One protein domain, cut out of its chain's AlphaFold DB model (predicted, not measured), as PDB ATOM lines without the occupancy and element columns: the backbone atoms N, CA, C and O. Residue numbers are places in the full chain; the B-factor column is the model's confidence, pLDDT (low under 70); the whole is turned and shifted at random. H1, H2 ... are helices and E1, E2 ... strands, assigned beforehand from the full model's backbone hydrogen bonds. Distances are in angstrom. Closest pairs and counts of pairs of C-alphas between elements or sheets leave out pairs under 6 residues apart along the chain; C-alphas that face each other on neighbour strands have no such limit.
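AT A GLANCE: This is residues 155 to 287 of the 319 residues of an uncharacterized protein of Aspergillus mulundensis (UniProt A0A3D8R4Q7). What is the shape? Little regular structure: mostly loops, with strand pair E1 and E2 at one end, H2 and H3 toward the other, and H4 nearest the middle. What builds it? The 133 printed residues, 40 in named elements, are mostly helix in class, ordered H1 E1 H2 H3 H4 H5 E2; sheet E1 - E2 is antiparallel. How large? Compact: radius of gyration of the C-alphas 16.1 A, spans 45 by 32 by 25 A.

IN THESE COORDINATES: Where is the sheet? E1 is residues 169 to 171; E2 is 284 to 286, ending at C-alpha (14.021, -23.128, 26.657). Where are the helices? H1 is 163 to 166, from C-alpha (14.991, -10.793, 32.804); H2 is 187 to 197, 15.1 A long; H3 is 204 to 209; H4 is 229 to 237, 12.4 A long; H5 is 273 to 276.

HOW THE PARTS SIT: What pairs E1 with E2? N 169 and O 286, 2.8 A apart, are within hydrogen-bond range. Which helices touch? H3 and H4 touch, their closest C-alphas, Leu 208 and Val 229, 5.8 A apart. H2 and H4 only just touch, with 3 pairs of C-alphas within 8 A, the closest Trp 190 and Ala 231 at 6.0 A. H1 and H5 touch no helix. Are the backbones helical? O i to N i+4 pairs are within range throughout H3 and H4 and in 6 of 7 in H2; H1 and H5 are too short for one.

THE WHOLE: Any cut? The printed part has no cut; links E1 to H2, H3 to H4 and H4 to H5 are long. Where is confidence low? Residue 267 is under 70.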
ATOM      1  N   ALA A 155      28.658 -19.961  42.557       77.06
ATOM      2  CA  ALA A 155      27.561 -18.999  42.686       77.06
ATOM      3  C   ALA A 155      27.704 -17.813  41.713       77.06
ATOM      4  O   ALA A 155      26.700 -17.340  41.189       77.06
ATOM      5  N   ALA A 156      28.936 -17.391  41.399       74.38
ATOM      6  CA  ALA A 156      29.205 -16.357  40.397       74.38
ATOM      7  C   ALA A 156      28.976 -16.842  38.953       74.38
ATOM      8  O   ALA A 156      28.791 -16.029  38.052       74.38
ATOM      9  N   LEU A 157      28.978 -18.160  38.727       76.31
ATOM     10  CA  LEU A 157      28.697 -18.772  37.424       76.31
ATOM     11  C   LEU A 157      27.196 -18.964  37.176       76.31
ATOM     12  O   LEU A 157      26.794 -19.246  36.046       76.31
ATOM     13  N   LEU A 158      26.367 -18.843  38.216       86.06
ATOM     14  CA  LEU A 158      24.926 -19.011  38.104       86.06
ATOM     15  C   LEU A 158      24.248 -17.698  37.685       86.06
ATOM     16  O   LEU A 158      24.644 -16.619  38.128       86.06
ATOM     17  N   PRO A 159      23.176 -17.763  36.877       80.81
ATOM     18  CA  PRO A 159      22.358 -16.591  36.586       80.81
ATOM     19  C   PRO A 159      21.784 -16.009  37.883       80.81
ATOM     20  O   PRO A 159      21.245 -16.747  38.699       80.81
ATOM     21  N   THR A 160      21.861 -14.697  38.091       76.62
ATOM     22  CA  THR A 160      21.327 -14.072  39.319       76.62
ATOM     23  C   THR A 160      20.178 -13.107  39.049       76.62
ATOM     24  O   THR A 160      19.284 -13.006  39.885       76.62
ATOM     25  N   LYS A 161      20.148 -12.408  37.900       70.75
ATOM     26  CA  LYS A 161      19.158 -11.338  37.621       70.75
ATOM     27  C   LYS A 161      18.785 -11.161  36.138       70.75
ATOM     28  O   LYS A 161      18.443 -10.060  35.719       70.75
ATOM     29  N   ASP A 162      18.856 -12.214  35.326       82.31
ATOM     30  CA  ASP A 162      18.484 -12.119  33.905       82.31
ATOM     31  C   ASP A 162      16.950 -11.987  33.740       82.31
ATOM     32  O   ASP A 162      16.219 -12.836  34.260       82.31
ATOM     33  N   PRO A 163      16.430 -10.968  33.024       87.00
ATOM     34  CA  PRO A 163      14.991 -10.793  32.804       87.00
ATOM     35  C   PRO A 163      14.291 -12.016  32.195       87.00
ATOM     36  O   PRO A 163      13.133 -12.274  32.528       87.00
ATOM     37  N   ARG A 164      14.998 -12.807  31.376       87.69
ATOM     38  CA  ARG A 164      14.482 -14.028  30.730       87.69
ATOM     39  C   ARG A 164      14.154 -15.140  31.724       87.69
ATOM     40  O   ARG A 164      13.426 -16.068  31.400       87.69
ATOM     41  N   LEU A 165      14.626 -15.056  32.968       87.62
ATOM     42  CA  LEU A 165      14.237 -16.006  34.020       87.62
ATOM     43  C   LEU A 165      12.733 -15.941  34.345       87.62
ATOM     44  O   LEU A 165      12.208 -16.854  34.978       87.62
ATOM     45  N   ARG A 166      12.036 -14.872  33.933       88.19
ATOM     46  CA  ARG A 166      10.589 -14.696  34.141       88.19
ATOM     47  C   ARG A 166       9.730 -15.520  33.186       88.19
ATOM     48  O   ARG A 166       8.555 -15.739  33.477       88.19
ATOM     49  N   ASP A 167      10.267 -15.932  32.044       92.19
ATOM     50  CA  ASP A 167       9.512 -16.611  30.989       92.19
ATOM     51  C   ASP A 167      10.203 -17.834  30.396       92.19
ATOM     52  O   ASP A 167       9.536 -18.645  29.756       92.19
ATOM     53  N   SER A 168      11.495 -18.004  30.659       94.12
ATOM     54  CA  SER A 168      12.340 -18.977  29.986       94.12
ATOM     55  C   SER A 168      13.247 -19.717  30.967       94.12
ATOM     56  O   SER A 168      13.600 -19.224  32.040       94.12
ATOM     57  N   ILE A 169      13.655 -20.926  30.586       95.56
ATOM     58  CA  ILE A 169      14.505 -21.795  31.402       95.56
ATOM     59  C   ILE A 169      15.918 -21.822  30.818       95.56
ATOM     60  O   ILE A 169      16.101 -22.326  29.709       95.56
ATOM     61  N   PRO A 170      16.932 -21.330  31.543       95.62
ATOM     62  CA  PRO A 170      18.318 -21.416  31.099       95.62
ATOM     63  C   PRO A 170      18.786 -22.873  31.089       95.62
ATOM     64  O   PRO A 170      18.593 -23.620  32.057       95.62
ATOM     65  N   VAL A 171      19.431 -23.275  29.996       96.00
ATOM     66  CA  VAL A 171      20.000 -24.616  29.850       96.00
ATOM     67  C   VAL A 171      21.440 -24.582  29.345       96.00
ATOM     68  O   VAL A 171      21.848 -23.682  28.601       96.00
ATOM     69  N   ASN A 172      22.216 -25.586  29.743       95.38
ATOM     70  CA  ASN A 172      23.586 -25.779  29.275       95.38
ATOM     71  C   ASN A 172      23.637 -26.422  27.871       95.38
ATOM     72  O   ASN A 172      22.608 -26.709  27.249       95.38
ATOM     73  N   LYS A 173      24.849 -26.692  27.366       95.81
ATOM     74  CA  LYS A 173      25.067 -27.346  26.057       95.81
ATOM     75  C   LYS A 173      24.431 -28.737  25.929       95.81
ATOM     76  O   LYS A 173      24.186 -29.185  24.814       95.81
ATOM     77  N   TYR A 174      24.162 -29.409  27.043       95.00
ATOM     78  CA  TYR A 174      23.518 -30.722  27.082       95.00
ATOM     79  C   TYR A 174      21.989 -30.628  27.182       95.00
ATOM     80  O   TYR A 174      21.311 -31.651  27.243       95.00
ATOM     81  N   GLY A 175      21.426 -29.413  27.179       94.50
ATOM     82  CA  GLY A 175      19.998 -29.205  27.392       94.50
ATOM     83  C   GLY A 175      19.580 -29.484  28.831       94.50
ATOM     84  O   GLY A 175      18.481 -29.969  29.080       94.50
ATOM     85  N   GLU A 176      20.442 -29.215  29.800       95.50
ATOM     86  CA  GLU A 176      20.144 -29.392  31.218       95.50
ATOM     87  C   GLU A 176      19.869 -28.054  31.874       95.50
ATOM     88  O   GLU A 176      20.598 -27.093  31.649       95.50
ATOM     89  N   ARG A 177      18.832 -28.001  32.708       95.75
ATOM     90  CA  ARG A 177      18.423 -26.802  33.431       95.75
ATOM     91  C   ARG A 177      19.523 -26.334  34.379       95.75
ATOM     92  O   ARG A 177      20.003 -27.105  35.214       95.75
ATOM     93  N   VAL A 178      19.843 -25.047  34.294       94.88
ATOM     94  CA  VAL A 178      20.773 -24.356  35.189       94.88
ATOM     95  C   VAL A 178      19.987 -23.330  35.999       94.88
ATOM     96  O   VAL A 178      19.772 -22.211  35.556       94.88
ATOM     97  N   ASP A 179      19.516 -23.713  37.182       93.19
ATOM     98  CA  ASP A 179      18.820 -22.777  38.070       93.19
ATOM     99  C   ASP A 179      19.651 -21.528  38.408       93.19
ATOM    100  O   ASP A 179      20.872 -21.628  38.555       93.19
ATOM    101  N   PRO A 180      18.993 -20.370  38.593       91.69
ATOM    102  CA  PRO A 180      19.644 -19.206  39.164       91.69
ATOM    103  C   PRO A 180      20.098 -19.477  40.601       91.69
ATOM    104  O   PRO A 180      19.551 -20.358  41.277       91.69
ATOM    105  N   TYR A 181      21.083 -18.710  41.071       91.12
ATOM    106  CA  TYR A 181      21.517 -18.810  42.462       91.12
ATOM    107  C   TYR A 181      20.384 -18.398  43.404       91.12
ATOM    108  O   TYR A 181      19.746 -17.362  43.215       91.12
ATOM    109  N   VAL A 182      20.143 -19.219  44.420       89.50
ATOM    110  CA  VAL A 182      19.168 -18.956  45.472       89.50
ATOM    111  C   VAL A 182      19.923 -18.514  46.716       89.50
ATOM    112  O   VAL A 182      20.601 -19.310  47.364       89.50
ATOM    113  N   GLU A 183      19.797 -17.232  47.046       88.38
ATOM    114  CA  GLU A 183      20.407 -16.666  48.245       88.38
ATOM    115  C   GLU A 183      19.802 -17.292  49.510       88.38
ATOM    116  O   GLU A 183      18.591 -17.529  49.600       88.38
ATOM    117  N   LYS A 184      20.657 -17.563  50.504       90.69
ATOM    118  CA  LYS A 184      20.195 -17.975  51.831       90.69
ATOM    119  C   LYS A 184      19.366 -16.825  52.427       90.69
ATOM    120  O   LYS A 184      19.841 -15.688  52.412       90.69
ATOM    121  N   PRO A 185      18.173 -17.096  52.988       93.56
ATOM    122  CA  PRO A 185      17.386 -16.082  53.676       93.56
ATOM    123  C   PRO A 185      18.187 -15.400  54.787       93.56
ATOM    124  O   PRO A 185      19.065 -16.018  55.396       93.56
ATOM    125  N   ALA A 186      17.829 -14.151  55.096       93.06
ATOM    126  CA  ALA A 186      18.414 -13.416  56.211       93.06
ATOM    127  C   ALA A 186      18.328 -14.227  57.515       93.06
ATOM    128  O   ALA A 186      17.318 -14.883  57.786       93.06
ATOM    129  N   GLU A 187      19.366 -14.145  58.349       93.12
ATOM    130  CA  GLU A 187      19.471 -14.971  59.558       93.12
ATOM    131  C   GLU A 187      18.289 -14.749  60.521       93.12
ATOM    132  O   GLU A 187      17.770 -15.698  61.104       93.12
ATOM    133  N   ALA A 188      17.763 -13.518  60.567       92.75
ATOM    134  CA  ALA A 188      16.567 -13.142  61.325       92.75
ATOM    135  C   ALA A 188      15.290 -13.912  60.928       92.75
ATOM    136  O   ALA A 188      14.352 -13.981  61.718       92.75
ATOM    137  N   ILE A 189      15.237 -14.489  59.722       94.44
ATOM    138  CA  ILE A 189      14.143 -15.347  59.242       94.44
ATOM    139  C   ILE A 189      14.548 -16.823  59.317       94.44
ATOM    140  O   ILE A 189      13.759 -17.666  59.754       94.44
ATOM    141  N   TRP A 190      15.782 -17.142  58.920       94.62
ATOM    142  CA  TRP A 190      16.271 -18.517  58.845       94.62
ATOM    143  C   TRP A 190      16.361 -19.203  60.215       94.62
ATOM    144  O   TRP A 190      15.895 -20.335  60.364       94.62
ATOM    145  N   GLU A 191      16.899 -18.532  61.235       94.75
ATOM    146  CA  GLU A 191      17.033 -19.118  62.573       94.75
ATOM    147  C   GLU A 191      15.677 -19.431  63.227       94.75
ATOM    148  O   GLU A 191      15.487 -20.569  63.684       94.75
ATOM    149  N   PRO A 192      14.700 -18.495  63.270       94.94
ATOM    150  CA  PRO A 192      13.359 -18.812  63.754       94.94
ATOM    151  C   PRO A 192      12.696 -19.930  62.956       94.94
ATOM    152  O   PRO A 192      12.055 -20.794  63.556       94.94
ATOM    153  N   TYR A 193      12.881 -19.958  61.632       96.44
ATOM    154  CA  TYR A 193      12.353 -21.015  60.775       96.44
ATOM    155  C   TYR A 193      12.895 -22.393  61.159       96.44
ATOM    156  O   TYR A 193      12.108 -23.296  61.446       96.44
ATOM    157  N   ILE A 194      14.219 -22.550  61.252       95.44
ATOM    158  CA  ILE A 194      14.844 -23.823  61.636       95.44
ATOM    159  C   ILE A 194      14.414 -24.257  63.040       95.44
ATOM    160  O   ILE A 194      14.131 -25.436  63.268       95.44
ATOM    161  N   ARG A 195      14.302 -23.319  63.987       94.75
ATOM    162  CA  ARG A 195      13.793 -23.608  65.335       94.75
ATOM    163  C   ARG A 195      12.336 -24.076  65.309       94.75
ATOM    164  O   ARG A 195      11.976 -24.979  66.061       94.75
ATOM    165  N   GLN A 196      11.514 -23.480  64.448       94.25
ATOM    166  CA  GLN A 196      10.099 -23.810  64.316       94.25
ATOM    167  C   GLN A 196       9.900 -25.204  63.714       94.25
ATOM    168  O   GLN A 196       9.184 -26.012  64.301       94.25
ATOM    169  N   VAL A 197      10.562 -25.520  62.594       94.25
ATOM    170  CA  VAL A 197      10.369 -26.802  61.887       94.25
ATOM    171  C   VAL A 197      10.880 -28.014  62.666       94.25
ATOM    172  O   VAL A 197      10.400 -29.123  62.445       94.25
ATOM    173  N   LYS A 198      11.797 -27.809  63.623       94.69
ATOM    174  CA  LYS A 198      12.206 -28.838  64.595       94.69
ATOM    175  C   LYS A 198      11.091 -29.218  65.571       94.69
ATOM    176  O   LYS A 198      11.104 -30.322  66.099       94.69
ATOM    177  N   ARG A 199      10.153 -28.306  65.838       93.50
ATOM    178  CA  ARG A 199       9.064 -28.503  66.806       93.50
ATOM    179  C   ARG A 199       7.746 -28.853  66.128       93.50
ATOM    180  O   ARG A 199       6.984 -29.650  66.657       93.50
ATOM    181  N   ILE A 200       7.454 -28.215  64.995       93.19
ATOM    182  CA  ILE A 200       6.159 -28.292  64.316       93.19
ATOM    183  C   ILE A 200       6.384 -28.339  62.807       93.19
ATOM    184  O   ILE A 200       7.093 -27.506  62.245       93.19
ATOM    185  N   ARG A 201       5.723 -29.272  62.119       94.06
ATOM    186  CA  ARG A 201       5.782 -29.355  60.655       94.06
ATOM    187  C   ARG A 201       4.831 -28.331  60.035       94.06
ATOM    188  O   ARG A 201       3.615 -28.423  60.196       94.06
ATOM    189  N   LEU A 202       5.392 -27.358  59.323       96.00
ATOM    190  CA  LEU A 202       4.636 -26.319  58.622       96.00
ATOM    191  C   LEU A 202       4.016 -26.865  57.329       96.00
ATOM    192  O   LEU A 202       4.608 -27.717  56.664       96.00
ATOM    193  N   CYS A 203       2.840 -26.362  56.952       96.88
ATOM    194  CA  CYS A 203       2.240 -26.717  55.669       96.88
ATOM    195  C   CYS A 203       2.814 -25.851  54.547       96.88
ATOM    196  O   CYS A 203       2.461 -24.677  54.416       96.88
ATOM    197  N   ASN A 204       3.652 -26.434  53.690       95.12
ATOM    198  CA  ASN A 204       4.247 -25.695  52.573       95.12
ATOM    199  C   ASN A 204       3.188 -25.110  51.627       95.12
ATOM    200  O   ASN A 204       3.343 -23.977  51.191       95.12
ATOM    201  N   ALA A 205       2.105 -25.840  51.329       94.25
ATOM    202  CA  ALA A 205       1.048 -25.346  50.443       94.25
ATOM    203  C   ALA A 205       0.379 -24.083  51.009       94.25
ATOM    204  O   ALA A 205       0.290 -23.072  50.313       94.25
ATOM    205  N   TYR A 206      -0.003 -24.123  52.289       96.75
ATOM    206  CA  TYR A 206      -0.610 -22.990  52.978       96.75
ATOM    207  C   TYR A 206       0.306 -21.769  52.994       96.75
ATOM    208  O   TYR A 206      -0.113 -20.697  52.574       96.75
ATOM    209  N   TYR A 207       1.563 -21.922  53.418       95.81
ATOM    210  CA  TYR A 207       2.456 -20.770  53.529       95.81
ATOM    211  C   TYR A 207       2.919 -20.241  52.168       95.81
ATOM    212  O   TYR A 207       3.046 -19.036  52.018       95.81
ATOM    213  N   LEU A 208       3.131 -21.094  51.159       94.38
ATOM    214  CA  LEU A 208       3.598 -20.638  49.842       94.38
ATOM    215  C   LEU A 208       2.491 -20.049  48.962       94.38
ATOM    216  O   LEU A 208       2.790 -19.211  48.114       94.38
ATOM    217  N   THR A 209       1.246 -20.509  49.112       93.00
ATOM    218  CA  THR A 209       0.128 -20.114  48.229       93.00
ATOM    219  C   THR A 209      -0.998 -19.378  48.952       93.00
ATOM    220  O   THR A 209      -1.945 -18.932  48.311       93.00
ATOM    221  N   GLY A 210      -0.940 -19.284  50.280       93.06
ATOM    222  CA  GLY A 210      -2.018 -18.756  51.119       93.06
ATOM    223  C   GLY A 210      -3.191 -19.721  51.318       93.06
ATOM    224  O   GLY A 210      -4.112 -19.404  52.066       93.06
ATOM    225  N   ARG A 211      -3.190 -20.901  50.675       94.19
ATOM    226  CA  ARG A 211      -4.279 -21.884  50.776       94.19
ATOM    227  C   ARG A 211      -3.780 -23.320  50.908       94.19
ATOM    228  O   ARG A 211      -2.782 -23.713  50.315       94.19
ATOM    229  N   CYS A 212      -4.527 -24.136  51.645       96.62
ATOM    230  CA  CYS A 212      -4.370 -25.588  51.675       96.62
ATOM    231  C   CYS A 212      -5.676 -26.229  51.195       96.62
ATOM    232  O   CYS A 212      -6.750 -25.837  51.640       96.62
ATOM    233  N   THR A 213      -5.600 -27.172  50.257       95.00
ATOM    234  CA  THR A 213      -6.777 -27.871  49.709       95.00
ATOM    235  C   THR A 213      -7.134 -29.136  50.485       95.00
ATOM    236  O   THR A 213      -8.190 -29.720  50.247       95.00
ATOM    237  N   ALA A 214      -6.272 -29.574  51.407       94.56
ATOM    238  CA  ALA A 214      -6.548 -30.720  52.257       94.56
ATOM    239  C   ALA A 214      -7.636 -30.360  53.275       94.56
ATOM    240  O   ALA A 214      -7.481 -29.403  54.033       94.56
ATOM    241  N   LYS A 215      -8.717 -31.150  53.295       91.12
ATOM    242  CA  LYS A 215      -9.818 -30.999  54.262       91.12
ATOM    243  C   LYS A 215      -9.325 -31.171  55.702       91.12
ATOM    244  O   LYS A 215      -9.678 -30.384  56.569       91.12
ATOM    245  N   GLU A 216      -8.452 -32.153  55.915       94.44
ATOM    246  CA  GLU A 216      -7.825 -32.459  57.202       94.44
ATOM    247  C   GLU A 216      -6.303 -32.444  57.029       94.44
ATOM    248  O   GLU A 216      -5.670 -33.435  56.665       94.44
ATOM    249  N   CYS A 217      -5.704 -31.266  57.197       95.94
ATOM    250  CA  CYS A 217      -4.263 -31.091  57.059       95.94
ATOM    251  C   CYS A 217      -3.563 -31.314  58.403       95.94
ATOM    252  O   CYS A 217      -3.766 -30.550  59.342       95.94
ATOM    253  N   ASN A 218      -2.658 -32.292  58.468       95.31
ATOM    254  CA  ASN A 218      -1.851 -32.571  59.667       95.31
ATOM    255  C   ASN A 218      -0.668 -31.604  59.857       95.31
ATOM    256  O   ASN A 218       0.148 -31.772  60.764       95.31
ATOM    257  N   TYR A 219      -0.533 -30.619  58.974       96.69
ATOM    258  CA  TYR A 219       0.516 -29.615  59.028       96.69
ATOM    259  C   TYR A 219      -0.028 -28.297  59.569       96.69
ATOM    260  O   TYR A 219      -1.182 -27.936  59.360       96.69
ATOM    261  N   TYR A 220       0.835 -27.543  60.236       96.12
ATOM    262  CA  TYR A 220       0.444 -26.310  60.901       96.12
ATOM    263  C   TYR A 220       0.103 -25.184  59.910       96.12
ATOM    264  O   TYR A 220       0.866 -24.930  58.973       96.12
ATOM    265  N   HIS A 221      -1.026 -24.502  60.156       96.31
ATOM    266  CA  HIS A 221      -1.547 -23.350  59.395       96.31
ATOM    267  C   HIS A 221      -1.639 -22.053  60.227       96.31
ATOM    268  O   HIS A 221      -2.194 -21.053  59.779       96.31
ATOM    269  N   GLY A 222      -1.158 -22.048  61.472       93.38
ATOM    270  CA  GLY A 222      -1.338 -20.893  62.353       93.38
ATOM    271  C   GLY A 222      -0.436 -19.703  62.007       93.38
ATOM    272  O   GLY A 222       0.462 -19.772  61.162       93.38
ATOM    273  N   ARG A 223      -0.673 -18.576  62.682       92.62
ATOM    274  CA  ARG A 223       0.126 -17.359  62.510       92.62
ATOM    275  C   ARG A 223       1.517 -17.547  63.120       92.62
ATOM    276  O   ARG A 223       1.646 -17.878  64.295       92.62
ATOM    277  N   LEU A 224       2.552 -17.288  62.325       92.62
ATOM    278  CA  LEU A 224       3.940 -17.250  62.785       92.62
ATOM    279  C   LEU A 224       4.357 -15.814  63.122       92.62
ATOM    280  O   LEU A 224       3.758 -14.851  62.649       92.62
ATOM    281  N   LYS A 225       5.400 -15.677  63.949       91.56
ATOM    282  CA  LYS A 225       5.995 -14.374  64.308       91.56
ATOM    283  C   LYS A 225       6.858 -13.766  63.192       91.56
ATOM    284  O   LYS A 225       7.327 -12.646  63.335       91.56
ATOM    285  N   PHE A 226       7.096 -14.523  62.127       91.69
ATOM    286  CA  PHE A 226       7.905 -14.157  60.969       91.69
ATOM    287  C   PHE A 226       7.231 -14.702  59.706       91.69
ATOM    288  O   PHE A 226       6.418 -15.627  59.797       91.69
ATOM    289  N   ASP A 227       7.577 -14.152  58.545       93.56
ATOM    290  CA  ASP A 227       7.152 -14.693  57.254       93.56
ATOM    291  C   ASP A 227       8.089 -15.846  56.839       93.56
ATOM    292  O   ASP A 227       9.280 -15.613  56.611       93.56
ATOM    293  N   PRO A 228       7.610 -17.105  56.780       94.75
ATOM    294  CA  PRO A 228       8.456 -18.252  56.476       94.75
ATOM    295  C   PRO A 228       8.664 -18.466  54.971       94.75
ATOM    296  O   PRO A 228       9.373 -19.402  54.607       94.75
ATOM    297  N   VAL A 229       8.017 -17.688  54.095       94.31
ATOM    298  CA  VAL A 229       7.908 -18.008  52.665       94.31
ATOM    299  C   VAL A 229       9.275 -18.203  52.009       94.31
ATOM    300  O   VAL A 229       9.506 -19.236  51.376       94.31
ATOM    301  N   ASP A 230      10.206 -17.269  52.199       93.75
ATOM    302  CA  ASP A 230      11.533 -17.362  51.581       93.75
ATOM    303  C   ASP A 230      12.377 -18.489  52.186       93.75
ATOM    304  O   ASP A 230      13.105 -19.173  51.466       93.75
ATOM    305  N   ALA A 231      12.210 -18.774  53.480       95.88
ATOM    306  CA  ALA A 231      12.862 -19.906  54.128       95.88
ATOM    307  C   ALA A 231      12.338 -21.257  53.627       95.88
ATOM    308  O   ALA A 231      13.129 -22.173  53.395       95.88
ATOM    309  N   ILE A 232      11.029 -21.375  53.388       95.81
ATOM    310  CA  ILE A 232      10.430 -22.571  52.784       95.81
ATOM    311  C   ILE A 232      10.930 -22.734  51.346       95.81
ATOM    312  O   ILE A 232      11.340 -23.834  50.974       95.81
ATOM    313  N   ARG A 233      10.942 -21.663  50.538       94.69
ATOM    314  CA  ARG A 233      11.466 -21.704  49.160       94.69
ATOM    315  C   ARG A 233      12.924 -22.150  49.134       94.69
ATOM    316  O   ARG A 233      13.258 -23.065  48.386       94.69
ATOM    317  N   TYR A 234      13.764 -21.556  49.978       95.12
ATOM    318  CA  TYR A 234      15.167 -21.936  50.100       95.12
ATOM    319  C   TYR A 234      15.319 -23.401  50.531       95.12
ATOM    320  O   TYR A 234      16.021 -24.160  49.867       95.12
ATOM    321  N   GLN A 235      14.602 -23.845  51.572       95.44
ATOM    322  CA  GLN A 235      14.651 -25.237  52.032       95.44
ATOM    323  C   GLN A 235      14.255 -26.214  50.917       95.44
ATOM    324  O   GLN A 235      14.951 -27.204  50.704       95.44
ATOM    325  N   LEU A 236      13.179 -25.937  50.174       95.31
ATOM    326  CA  LEU A 236      12.744 -26.784  49.058       95.31
ATOM    327  C   LEU A 236      13.776 -26.826  47.925       95.31
ATOM    328  O   LEU A 236      13.962 -27.877  47.316       95.31
ATOM    329  N   LYS A 237      14.511 -25.735  47.691       94.69
ATOM    330  CA  LYS A 237      15.609 -25.694  46.716       94.69
ATOM    331  C   LYS A 237      16.821 -26.532  47.116       94.69
ATOM    332  O   LYS A 237      17.596 -26.909  46.243       94.69
ATOM    333  N   THR A 238      16.955 -26.894  48.392       92.88
ATOM    334  CA  THR A 238      17.961 -27.872  48.845       92.88
ATOM    335  C   THR A 238      17.520 -29.330  48.663       92.88
ATOM    336  O   THR A 238      18.334 -30.243  48.798       92.88
ATOM    337  N   GLU A 239      16.252 -29.565  48.321       93.06
ATOM    338  CA  GLU A 239      15.712 -30.889  48.021       93.06
ATOM    339  C   GLU A 239      15.747 -31.150  46.512       93.06
ATOM    340  O   GLU A 239      15.384 -30.299  45.694       93.06
ATOM    341  N   ARG A 240      16.164 -32.357  46.120       94.94
ATOM    342  CA  ARG A 240      16.318 -32.712  44.708       94.94
ATOM    343  C   ARG A 240      14.962 -32.866  44.017       94.94
ATOM    344  O   ARG A 240      14.117 -33.654  44.434       94.94
ATOM    345  N   CYS A 241      14.803 -32.203  42.877       96.56
ATOM    346  CA  CYS A 241      13.673 -32.389  41.977       96.56
ATOM    347  C   CYS A 241      13.668 -33.795  41.352       96.56
ATOM    348  O   CYS A 241      14.676 -34.250  40.807       96.56
ATOM    349  N   ASN A 242      12.504 -34.448  41.311       94.38
ATOM    350  CA  ASN A 242      12.347 -35.774  40.697       94.38
ATOM    351  C   ASN A 242      12.657 -35.785  39.188       94.38
ATOM    352  O   ASN A 242      13.200 -36.763  38.676       94.38
ATOM    353  N   LYS A 243      12.366 -34.684  38.479       94.62
ATOM    354  CA  LYS A 243      12.726 -34.508  37.059       94.62
ATOM    355  C   LYS A 243      14.192 -34.080  36.853       94.62
ATOM    356  O   LYS A 243      14.649 -34.050  35.709       94.62
ATOM    357  N   ARG A 244      14.939 -33.780  37.929       93.62
ATOM    358  CA  ARG A 244      16.350 -33.339  37.912       93.62
ATOM    359  C   ARG A 244      16.593 -32.213  36.886       93.62
ATOM    360  O   ARG A 244      15.686 -31.439  36.583       93.62
ATOM    361  N   ALA A 245      17.783 -32.155  36.296       94.06
ATOM    362  CA  ALA A 245      18.170 -31.257  35.208       94.06
ATOM    363  C   ALA A 245      17.211 -31.212  33.991       94.06
ATOM    364  O   ALA A 245      17.248 -30.265  33.204       94.06
ATOM    365  N   ARG A 246      16.322 -32.197  33.812       94.88
ATOM    366  CA  ARG A 246      15.356 -32.236  32.698       94.88
ATOM    367  C   ARG A 246      14.030 -31.548  33.025       94.88
ATOM    368  O   ARG A 246      13.151 -31.484  32.176       94.88
ATOM    369  N   CYS A 247      13.856 -31.039  34.243       96.12
ATOM    370  CA  CYS A 247      12.655 -30.306  34.623       96.12
ATOM    371  C   CYS A 247      12.495 -29.034  33.784       96.12
ATOM    372  O   CYS A 247      13.430 -28.233  33.686       96.12
ATOM    373  N   ARG A 248      11.290 -28.821  33.247       95.75
ATOM    374  CA  ARG A 248      10.915 -27.616  32.501       95.75
ATOM    375  C   ARG A 248       9.757 -26.838  33.110       95.75
ATOM    376  O   ARG A 248       9.187 -25.964  32.479       95.75
ATOM    377  N   ARG A 249       9.449 -27.078  34.382       94.88
ATOM    378  CA  ARG A 249       8.495 -26.246  35.121       94.88
ATOM    379  C   ARG A 249       9.134 -24.934  35.553       94.88
ATOM    380  O   ARG A 249      10.043 -24.964  36.383       94.88
ATOM    381  N   LEU A 250       8.651 -23.803  35.047       92.25
ATOM    382  CA  LEU A 250       9.178 -22.481  35.408       92.25
ATOM    383  C   LEU A 250       9.132 -22.252  36.931       92.25
ATOM    384  O   LEU A 250      10.137 -21.903  37.545       92.25
ATOM    385  N   ASP A 251       8.000 -22.598  37.541       90.44
ATOM    386  CA  ASP A 251       7.658 -22.435  38.959       90.44
ATOM    387  C   ASP A 251       8.169 -23.563  39.878       90.44
ATOM    388  O   ASP A 251       7.707 -23.714  41.010       90.44
ATOM    389  N   CYS A 252       9.093 -24.409  39.409       94.44
ATOM    390  CA  CYS A 252       9.543 -25.553  40.198       94.44
ATOM    391  C   CYS A 252      10.214 -25.102  41.506       94.44
ATOM    392  O   CYS A 252      11.244 -24.428  41.484       94.44
ATOM    393  N   LEU A 253       9.660 -25.536  42.639       93.88
ATOM    394  CA  LEU A 253      10.146 -25.194  43.980       93.88
ATOM    395  C   LEU A 253      11.378 -26.003  44.412       93.88
ATOM    396  O   LEU A 253      12.087 -25.590  45.320       93.88
ATOM    397  N   TYR A 254      11.643 -27.130  43.754       96.31
ATOM    398  CA  TYR A 254      12.746 -28.029  44.089       96.31
ATOM    399  C   TYR A 254      14.042 -27.640  43.372       96.31
ATOM    400  O   TYR A 254      14.020 -26.920  42.366       96.31
ATOM    401  N   GLY A 255      15.175 -28.103  43.896       95.50
ATOM    402  CA  GLY A 255      16.492 -27.867  43.311       95.50
ATOM    403  C   GLY A 255      16.813 -28.837  42.178       95.50
ATOM    404  O   GLY A 255      16.520 -30.034  42.260       95.50
ATOM    405  N   HIS A 256      17.447 -28.336  41.117       95.44
ATOM    406  CA  HIS A 256      17.900 -29.165  39.990       95.44
ATOM    407  C   HIS A 256      19.396 -29.493  40.033       95.44
ATOM    408  O   HIS A 256      19.803 -30.482  39.428       95.44
ATOM    409  N   HIS A 257      20.181 -28.723  40.787       91.62
ATOM    410  CA  HIS A 257      21.585 -28.987  41.089       91.62
ATOM    411  C   HIS A 257      21.932 -28.476  42.495       91.62
ATOM    412  O   HIS A 257      21.237 -27.615  43.036       91.62
ATOM    413  N   CYS A 258      23.013 -28.988  43.086       91.38
ATOM    414  CA  CYS A 258      23.468 -28.531  44.397       91.38
ATOM    415  C   CYS A 258      23.998 -27.092  44.310       91.38
ATOM    416  O   CYS A 258      24.895 -26.820  43.508       91.38
ATOM    417  N   GLN A 259      23.483 -26.194  45.153       90.88
ATOM    418  CA  GLN A 259      23.937 -24.798  45.266       90.88
ATOM    419  C   GLN A 259      24.626 -24.482  46.605       90.88
ATOM    420  O   GLN A 259      24.860 -23.320  46.929       90.88
ATOM    421  N   SER A 260      24.972 -25.502  47.395       86.62
ATOM    422  CA  SER A 260      25.703 -25.303  48.651       86.62
ATOM    423  C   SER A 260      27.174 -24.966  48.385       86.62
ATOM    424  O   SER A 260      27.868 -25.713  47.693       86.62
ATOM    425  N   LEU A 261      27.639 -23.839  48.940       81.94
ATOM    426  CA  LEU A 261      28.999 -23.308  48.753       81.94
ATOM    427  C   LEU A 261      30.088 -24.204  49.354       81.94
ATOM    428  O   LEU A 261      31.203 -24.240  48.847       81.94
ATOM    429  N   SER A 262      29.762 -24.933  50.420       80.56
ATOM    430  CA  SER A 262      30.693 -25.791  51.158       80.56
ATOM    431  C   SER A 262      30.453 -27.280  50.900       80.56
ATOM    432  O   SER A 262      30.832 -28.116  51.717       80.56
ATOM    433  N   CYS A 263      29.759 -27.628  49.812       85.19
ATOM    434  CA  CYS A 263      29.482 -29.019  49.480       85.19
ATOM    435  C   CYS A 263      30.584 -29.609  48.598       85.19
ATOM    436  O   CYS A 263      30.867 -29.115  47.510       85.19
ATOM    437  N   ASP A 264      31.151 -30.715  49.064       78.62
ATOM    438  CA  ASP A 264      32.182 -31.519  48.406       78.62
ATOM    439  C   ASP A 264      31.608 -32.649  47.529       78.62
ATOM    440  O   ASP A 264      32.351 -33.452  46.968       78.62
ATOM    441  N   GLY A 265      30.278 -32.730  47.406       75.19
ATOM    442  CA  GLY A 265      29.595 -33.826  46.719       75.19
ATOM    443  C   GLY A 265      29.619 -35.152  47.482       75.19
ATOM    444  O   GLY A 265      29.312 -36.187  46.895       75.19
ATOM    445  N   ALA A 266      29.964 -35.157  48.774       76.31
ATOM    446  CA  ALA A 266      29.986 -36.374  49.575       76.31
ATOM    447  C   ALA A 266      28.590 -36.989  49.792       76.31
ATOM    448  O   ALA A 266      27.546 -36.382  49.542       76.31
ATOM    449  N   LYS A 267      28.581 -38.215  50.340       67.69
ATOM    450  CA  LYS A 267      27.393 -39.073  50.536       67.69
ATOM    451  C   LYS A 267      26.233 -38.428  51.307       67.69
ATOM    452  O   LYS A 267      25.118 -38.927  51.217       67.69
ATOM    453  N   LEU A 268      26.479 -37.371  52.080       83.44
ATOM    454  CA  LEU A 268      25.448 -36.690  52.870       83.44
ATOM    455  C   LEU A 268      24.655 -35.648  52.064       83.44
ATOM    456  O   LEU A 268      23.642 -35.143  52.546       83.44
ATOM    457  N   CYS A 269      25.086 -35.315  50.844       89.44
ATOM    458  CA  CYS A 269      24.349 -34.390  49.998       89.44
ATOM    459  C   CYS A 269      23.077 -35.041  49.429       89.44
ATOM    460  O   CYS A 269      23.081 -36.185  48.980       89.44
ATOM    461  N   ARG A 270      21.975 -34.280  49.390       90.56
ATOM    462  CA  ARG A 270      20.686 -34.715  48.805       90.56
ATOM    463  C   ARG A 270      20.717 -34.811  47.277       90.56
ATOM    464  O   ARG A 270      19.824 -35.391  46.655       90.56
ATOM    465  N   PHE A 271      21.738 -34.214  46.678       91.00
ATOM    466  CA  PHE A 271      21.990 -34.188  45.251       91.00
ATOM    467  C   PHE A 271      22.956 -35.311  44.870       91.00
ATOM    468  O   PHE A 271      23.856 -35.656  45.630       91.00
ATOM    469  N   ASP A 272      22.764 -35.901  43.694       88.56
ATOM    470  CA  ASP A 272      23.641 -36.977  43.228       88.56
ATOM    471  C   ASP A 272      25.001 -36.439  42.759       88.56
ATOM    472  O   ASP A 272      25.167 -35.250  42.480       88.56
ATOM    473  N   GLN A 273      25.995 -37.324  42.653       86.19
ATOM    474  CA  GLN A 273      27.345 -36.944  42.227       86.19
ATOM    475  C   GLN A 273      27.347 -36.214  40.875       86.19
ATOM    476  O   GLN A 273      28.116 -35.279  40.681       86.19
ATOM    477  N   TYR A 274      26.459 -36.614  39.959       86.19
ATOM    478  CA  TYR A 274      26.352 -36.018  38.631       86.19
ATOM    479  C   TYR A 274      25.979 -34.532  38.691       86.19
ATOM    480  O   TYR A 274      26.622 -33.705  38.055       86.19
ATOM    481  N   THR A 275      24.999 -34.158  39.514       87.12
ATOM    482  CA  THR A 275      24.618 -32.742  39.675       87.12
ATOM    483  C   THR A 275      25.705 -31.852  40.292       87.12
ATOM    484  O   THR A 275      25.622 -30.630  40.176       87.12
ATOM    485  N   HIS A 276      26.738 -32.425  40.919       86.19
ATOM    486  CA  HIS A 276      27.902 -31.667  41.395       86.19
ATOM    487  C   HIS A 276      28.919 -31.387  40.283       86.19
ATOM    488  O   HIS A 276      29.650 -30.402  40.363       86.19
ATOM    489  N   THR A 277      28.946 -32.220  39.240       85.62
ATOM    490  CA  THR A 277      29.827 -32.083  38.070       85.62
ATOM    491  C   THR A 277      29.097 -31.561  36.828       85.62
ATOM    492  O   THR A 277      29.682 -31.514  35.745       85.62
ATOM    493  N   GLN A 278      27.828 -31.161  36.975       87.50
ATOM    494  CA  GLN A 278      27.015 -30.592  35.904       87.50
ATOM    495  C   GLN A 278      27.657 -29.307  35.358       87.50
ATOM    496  O   GLN A 278      28.124 -28.454  36.112       87.50
ATOM    497  N   ASP A 279      27.621 -29.147  34.033       90.00
ATOM    498  CA  ASP A 279      28.018 -27.904  33.376       90.00
ATOM    499  C   ASP A 279      26.997 -26.799  33.690       90.00
ATOM    500  O   ASP A 279      25.828 -26.896  33.309       90.00
ATOM    501  N   LEU A 280      27.439 -25.762  34.405       90.94
ATOM    502  CA  LEU A 280      26.612 -24.621  34.805       90.94
ATOM    503  C   LEU A 280      26.635 -23.484  33.776       90.94
ATOM    504  O   LEU A 280      25.962 -22.473  33.961       90.94
ATOM    505  N   LYS A 281      27.379 -23.624  32.674       91.06
ATOM    506  CA  LYS A 281      27.406 -22.603  31.632       91.06
ATOM    507  C   LYS A 281      26.085 -22.596  30.869       91.06
ATOM    508  O   LYS A 281      25.767 -23.544  30.150       91.06
ATOM    509  N   VAL A 282      25.344 -21.497  30.964       92.75
ATOM    510  CA  VAL A 282      24.134 -21.281  30.159       92.75
ATOM    511  C   VAL A 282      24.521 -21.054  28.697       92.75
ATOM    512  O   VAL A 282      25.375 -20.224  28.393       92.75
ATOM    513  N   VAL A 283      23.888 -21.800  27.790       94.69
ATOM    514  CA  VAL A 283      24.122 -21.715  26.336       94.69
ATOM    515  C   VAL A 283      22.867 -21.276  25.590       94.69
ATOM    516  O   VAL A 283      22.964 -20.562  24.598       94.69
ATOM    517  N   ARG A 284      21.683 -21.680  26.060       94.25
ATOM    518  CA  ARG A 284      20.402 -21.309  25.446       94.25
ATOM    519  C   ARG A 284      19.285 -21.250  26.483       94.25
ATOM    520  O   ARG A 284      19.475 -21.641  27.634       94.25
ATOM    521  N   TRP A 285      18.127 -20.778  26.048       94.81
ATOM    522  CA  TRP A 285      16.923 -20.630  26.858       94.81
ATOM    523  C   TRP A 285      15.810 -21.477  26.248       94.81
ATOM    524  O   TRP A 285      15.621 -21.462  25.035       94.81
ATOM    525  N   GLU A 286      15.123 -22.260  27.073       93.94
ATOM    526  CA  GLU A 286      14.021 -23.128  26.657       93.94
ATOM    527  C   GLU A 286      12.674 -22.618  27.161       93.94
ATOM    528  O   GLU A 286      12.568 -22.070  28.260       93.94
ATOM    529  N   THR A 287      11.633 -22.868  26.369       93.75
ATOM    530  CA  THR A 287      10.240 -22.622  26.743       93.75
ATOM    531  C   THR A 287       9.817 -23.565  27.875       93.75
ATOM    532  O   THR A 287      10.060 -24.772  27.781       93.75
TER     533      THR A 287